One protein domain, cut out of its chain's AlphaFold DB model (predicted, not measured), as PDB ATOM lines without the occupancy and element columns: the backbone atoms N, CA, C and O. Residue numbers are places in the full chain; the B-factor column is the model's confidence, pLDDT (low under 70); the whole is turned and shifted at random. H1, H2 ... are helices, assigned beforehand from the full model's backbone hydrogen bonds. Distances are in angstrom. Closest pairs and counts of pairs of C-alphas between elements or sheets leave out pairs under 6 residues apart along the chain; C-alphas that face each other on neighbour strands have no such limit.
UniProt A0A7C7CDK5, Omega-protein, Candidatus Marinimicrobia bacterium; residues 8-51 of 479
ATOM      1  N   GLU A   8     344.725 248.745 208.770       88.06
ATOM      2  CA  GLU A   8     345.165 247.431 208.284       88.06
ATOM      3  C   GLU A   8     344.040 246.420 208.498       88.06
ATOM      4  O   GLU A   8     343.684 245.707 207.564       88.06
ATOM      5  N   GLY A   9     343.410 246.437 209.676       91.25
ATOM      6  CA  GLY A   9     342.218 245.647 209.964       91.25
ATOM      7  C   GLY A   9     341.055 245.968 209.024       91.25
ATOM      8  O   GLY A   9     340.381 245.049 208.560       91.25
ATOM      9  N   GLU A  10     340.855 247.237 208.657       92.25
ATOM     10  CA  GLU A  10     339.828 247.628 207.684       92.25
ATOM     11  C   GLU A  10     340.124 247.107 206.270       92.25
ATOM     12  O   GLU A  10     339.221 246.629 205.586       92.25
ATOM     13  N   ALA A  11     341.388 247.140 205.837       92.69
ATOM     14  CA  ALA A  11     341.799 246.565 204.557       92.69
ATOM     15  C   ALA A  11     341.651 245.035 204.532       92.69
ATOM     16  O   ALA A  11     341.217 244.489 203.520       92.69
ATOM     17  N   ILE A  12     341.962 244.343 205.635       94.19
ATOM     18  CA  ILE A  12     341.708 242.900 205.769       94.19
ATOM     19  C   ILE A  12     340.206 242.633 205.689       94.19
ATOM     20  O   ILE A  12     339.793 241.745 204.950       94.19
ATOM     21  N   ALA A  13     339.385 243.424 206.385       93.25
ATOM     22  CA  ALA A  13     337.939 243.259 206.334       93.25
ATOM     23  C   ALA A  13     337.383 243.451 204.924       93.25
ATOM     24  O   ALA A  13     336.543 242.670 204.491       93.25
ATOM     25  N   TRP A  14     337.888 244.442 204.194       93.31
ATOM     26  CA  TRP A  14     337.536 244.651 202.796       93.31
ATOM     27  C   TRP A  14     337.954 243.481 201.899       93.31
ATOM     28  O   TRP A  14     337.149 243.032 201.087       93.31
ATOM     29  N   HIS A  15     339.179 242.968 202.051       92.69
ATOM     30  CA  HIS A  15     339.650 241.811 201.284       92.69
ATOM     31  C   HIS A  15     338.787 240.578 201.562       92.69
ATOM     32  O   HIS A  15     338.270 239.990 200.623       92.69
ATOM     33  N   VAL A  16     338.554 240.244 202.834       91.94
ATOM     34  CA  VAL A  16     337.686 239.121 203.222       91.94
ATOM     35  C   VAL A  16     336.278 239.301 202.658       91.94
ATOM     36  O   VAL A  16     335.749 238.380 202.052       91.94
ATOM     37  N   ALA A  17     335.684 240.491 202.788       89.38
ATOM     38  CA  ALA A  17     334.364 240.764 202.223       89.38
ATOM     39  C   ALA A  17     334.327 240.615 200.691       89.38
ATOM     40  O   ALA A  17     333.330 240.148 200.153       89.38
ATOM     41  N   SER A  18     335.404 241.000 200.000       88.31
ATOM     42  CA  SER A  18     335.506 240.916 198.539       88.31
ATOM     43  C   SER A  18     335.675 239.479 198.042       88.31
ATOM     44  O   SER A  18     335.104 239.136 197.014       88.31
ATOM     45  N   GLU A  19     336.418 238.637 198.765       88.50
ATOM     46  CA  GLU A  19     336.569 237.208 198.441       88.50
ATOM     47  C   GLU A  19     335.286 236.414 198.733       88.50
ATOM     48  O   GLU A  19     334.961 235.468 198.024       88.50
ATOM     49  N   LEU A  20     334.517 236.823 199.749       85.31
ATOM     50  CA  LEU A  20     333.226 236.216 200.103       85.31
ATOM     51  C   LEU A  20     332.068 236.652 199.184       85.31
ATOM     52  O   LEU A  20     330.921 236.247 199.390       85.31
ATOM     53  N   ASN A  21     332.339 237.504 198.192       67.50
ATOM     54  CA  ASN A  21     331.331 238.125 197.343       67.50
ATOM     55  C   ASN A  21     330.765 237.100 196.334       67.50
ATOM     56  O   ASN A  21     331.194 237.021 195.185       67.50
ATOM     57  N   GLY A  22     329.814 236.286 196.805       58.69
ATOM     58  CA  GLY A  22     329.171 235.189 196.072       58.69
ATOM     59  C   GLY A  22     328.274 234.287 196.935       58.69
ATOM     60  O   GLY A  22     327.374 233.647 196.401       58.69
ATOM     61  N   GLU A  23     328.433 234.289 198.266       56.94
ATOM     62  CA  GLU A  23     327.651 233.451 199.192       56.94
ATOM     63  C   GLU A  23     326.685 234.291 200.060       56.94
ATOM     64  O   GLU A  23     326.849 234.468 201.261       56.94
ATOM     65  N   SER A  24     325.656 234.853 199.416       52.38
ATOM     66  CA  SER A  24     324.289 235.046 199.958       52.38
ATOM     67  C   SER A  24     324.078 235.591 201.395       52.38
ATOM     68  O   SER A  24     323.124 235.189 202.058       52.38
ATOM     69  N   GLY A  25     324.891 236.533 201.895       67.19
ATOM     70  CA  GLY A  25     324.692 237.132 203.228       67.19
ATOM     71  C   GLY A  25     325.009 238.628 203.323       67.19
ATOM     72  O   GLY A  25     325.853 239.148 202.598       67.19
ATOM     73  N   LYS A  26     324.350 239.341 204.253       79.94
ATOM     74  CA  LYS A  26     324.717 240.724 204.614       79.94
ATOM     75  C   LYS A  26     326.004 240.703 205.447       79.94
ATOM     76  O   LYS A  26     325.998 240.274 206.599       79.94
ATOM     77  N   ILE A  27     327.111 241.157 204.864       86.00
ATOM     78  CA  ILE A  27     328.408 241.237 205.548       86.00
ATOM     79  C   ILE A  27     328.470 242.524 206.373       86.00
ATOM     80  O   ILE A  27     328.403 243.624 205.833       86.00
ATOM     81  N   HIS A  28     328.674 242.384 207.682       89.31
ATOM     82  CA  HIS A  28     328.845 243.509 208.600       89.31
ATOM     83  C   HIS A  28     330.265 243.580 209.170       89.31
ATOM     84  O   HIS A  28     330.935 242.562 209.367       89.31
ATOM     85  N   ARG A  29     330.720 244.795 209.472       91.94
ATOM     86  CA  ARG A  29     331.974 245.117 210.159       91.94
ATOM     87  C   ARG A  29     331.667 245.485 211.610       91.94
ATOM     88  O   ARG A  29     330.848 246.359 211.851       91.94
ATOM     89  N   VAL A  30     332.351 244.869 212.569       92.94
ATOM     90  CA  VAL A  30     332.219 245.186 214.007       92.94
ATOM     91  C   VAL A  30     333.565 245.615 214.564       92.94
ATOM     92  O   VAL A  30     334.576 245.060 214.148       92.94
ATOM     93  N   LEU A  31     333.603 246.606 215.454       88.81
ATOM     94  CA  LEU A  31     334.834 247.118 216.061       88.81
ATOM     95  C   LEU A  31     334.807 246.899 217.570       88.81
ATOM     96  O   LEU A  31     333.808 247.207 218.212       88.81
ATOM     97  N   PHE A  32     335.929 246.461 218.126       87.38
ATOM     98  CA  PHE A  32     336.162 246.411 219.565       87.38
ATOM     99  C   PHE A  32     337.554 246.962 219.872       87.38
ATOM    100  O   PHE A  32     338.510 246.715 219.139       87.38
ATOM    101  N   ASN A  33     337.648 247.745 220.946       85.56
ATOM    102  CA  ASN A  33     338.913 248.286 221.457       85.56
ATOM    103  C   ASN A  33     339.512 247.420 222.569       85.56
ATOM    104  O   ASN A  33     340.656 247.635 222.961       85.56
ATOM    105  N   GLU A  34     338.727 246.484 223.087       85.94
ATOM    106  CA  GLU A  34     339.054 245.554 224.156       85.94
ATOM    107  C   GLU A  34     338.261 244.264 223.939       85.94
ATOM    108  O   GLU A  34     337.127 244.303 223.454       85.94
ATOM    109  N   ILE A  35     338.867 243.128 224.273       88.00
ATOM    110  CA  ILE A  35     338.267 241.801 224.102       88.00
ATOM    111  C   ILE A  35     337.732 241.358 225.469       88.00
ATOM    112  O   ILE A  35     338.321 240.543 226.173       88.00
ATOM    113  N   THR A  36     336.625 241.987 225.870       85.19
ATOM    114  CA  THR A  36     335.836 241.674 227.073       85.19
ATOM    115  C   THR A  36     334.415 241.287 226.662       85.19
ATOM    116  O   THR A  36     333.980 241.620 225.557       85.19
ATOM    117  N   ALA A  37     333.658 240.615 227.536       86.12
ATOM    118  CA  ALA A  37     332.266 240.255 227.241       86.12
ATOM    119  C   ALA A  37     331.415 241.485 226.853       86.12
ATOM    120  O   ALA A  37     330.685 241.450 225.861       86.12
ATOM    121  N   ASP A  38     331.567 242.595 227.581       85.69
ATOM    122  CA  ASP A  38     330.847 243.842 227.308       85.69
ATOM    123  C   ASP A  38     331.378 244.580 226.075       85.69
ATOM    124  O   ASP A  38     330.584 245.110 225.290       85.69
ATOM    125  N   GLY A  39     332.696 244.581 225.853       84.94
ATOM    126  CA  GLY A  39     333.313 245.163 224.659       84.94
ATOM    127  C   GLY A  39     332.860 244.459 223.378       84.94
ATOM    128  O   GLY A  39     332.499 245.117 222.399       84.94
ATOM    129  N   ILE A  40     332.793 243.124 223.408       88.94
ATOM    130  CA  ILE A  40     332.280 242.304 222.307       88.94
ATOM    131  C   ILE A  40     330.791 242.577 222.091       88.94
ATOM    132  O   ILE A  40     330.400 242.870 220.962       88.94
ATOM    133  N   ARG A  41     329.962 242.532 223.147       90.00
ATOM    134  CA  ARG A  41     328.515 242.793 223.041       90.00
ATOM    135  C   ARG A  41     328.244 244.169 222.429       90.00
ATOM    136  O   ARG A  41     327.546 244.263 221.427       90.00
ATOM    137  N   THR A  42     328.905 245.209 222.940       87.06
ATOM    138  CA  THR A  42     328.787 246.582 222.423       87.06
ATOM    139  C   THR A  42     329.152 246.671 220.937       87.06
ATOM    140  O   THR A  42     328.460 247.338 220.166       87.06
ATOM    141  N   GLY A  43     330.231 246.001 220.519       86.75
ATOM    142  CA  GLY A  43     330.652 245.964 219.117       86.75
ATOM    143  C   GLY A  43     329.670 245.214 218.211       86.75
ATOM    144  O   GLY A  43     329.445 245.636 217.077       86.75
ATOM    145  N   MET A  44     329.071 244.130 218.710       90.94
ATOM    146  CA  MET A  44     328.076 243.326 217.991       90.94
ATOM    147  C   MET A  44     326.725 244.034 217.860       90.94
ATOM    148  O   MET A  44     326.078 243.891 216.825       90.94
ATOM    149  N   ASP A  45     326.341 244.840 218.851       91.94
ATOM    150  CA  ASP A  45     325.108 245.637 218.838       91.94
ATOM    151  C   ASP A  45     325.196 246.856 217.900       91.94
ATOM    152  O   ASP A  45     324.178 247.442 217.534       91.94
ATOM    153  N   ASN A  46     326.407 247.237 217.477       89.38
ATOM    154  CA  ASN A  46     326.662 248.388 216.607       89.38
ATOM    155  C   ASN A  46     327.424 247.994 215.325       89.38
ATOM    156  O   ASN A  46     328.526 248.503 215.072       89.38
ATOM    157  N   PRO A  47     326.872 247.094 214.487       91.62
ATOM    158  CA  PRO A  47     327.505 246.727 213.232       91.62
ATOM    159  C   PRO A  47     327.536 247.926 212.280       91.62
ATOM    160  O   PRO A  47     326.589 248.703 212.176       91.62
ATOM    161  N   ARG A  48     328.624 248.046 211.527       90.56
ATOM    162  CA  ARG A  48     328.807 249.070 210.498       90.56
ATOM    163  C   ARG A  48     329.200 248.452 209.164       90.56
ATOM    164  O   ARG A  48     329.451 247.253 209.061       90.56
ATOM    165  N   GLU A  49     329.289 249.286 208.142       90.44
ATOM    166  CA  GLU A  49     329.891 248.912 206.866       90.44
ATOM    167  C   GLU A  49     331.414 249.094 206.892       90.44
ATOM    168  O   GLU A  49     331.983 249.771 207.758       90.44
ATOM    169  N   VAL A  50     332.084 248.471 205.925       90.19
ATOM    170  CA  VAL A  50     333.513 248.680 205.698       90.19
ATOM    171  C   VAL A  50     333.749 250.127 205.265       90.19
ATOM    172  O   VAL A  50     333.169 250.626 204.304       90.19
ATOM    173  N   ASN A  51     334.647 250.815 205.957       89.62
ATOM    174  CA  ASN A  51     335.007 252.188 205.656       89.62
ATOM    175  C   ASN A  51     336.018 252.242 204.500       89.62
ATOM    176  O   ASN A  51     337.235 252.147 204.696       89.62
TER     177      ASN A  51
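What this domain is: This is residues 8 to 51 of the 479 residues of the protein "Omega-protein" of Candidatus Marinimicrobia bacterium (UniProt A0A7C7CDK5). Two short helices, H1 and H2, lie well separated towards opposite ends of the longest axis, joined by a long, open link; after H2 the last residues, 46 to 51, fold back towards H1. Residues 19 to 25 stick out. The printed part has 44 residues, with H1 then H2 along it and no named strand; the class is all helix, though named elements hold under half of the residues, 21 of 44. It is only just loose, close to compact, with a radius of gyration of the C-alphas of 11.6 A and spans of 32 by 23 by 14 A.

How they stand to each other: H1, residues 8 to 19, and H2, residues 37 to 45, are apart, with no C-alpha of the one within 8 A of the other. In both helices every O i to N i+4 pair is within hydrogen-bond range.

Where its parts are: H1 runs 16.6 A from C-alpha 8 at (345.165, 247.431, 208.284) to C-alpha 19. H2 runs 12.3 A, ending with C-alpha 45 at (325.108, 245.637, 218.838).

The domain as a whole: The two C-alphas farthest apart, those of Gly 22 and Asp 38, are separated by 32.5 A. The link from H1 to H2, 17 residues, is long. The printed part has no cut. Residues 21 to 25 have pLDDT under 70.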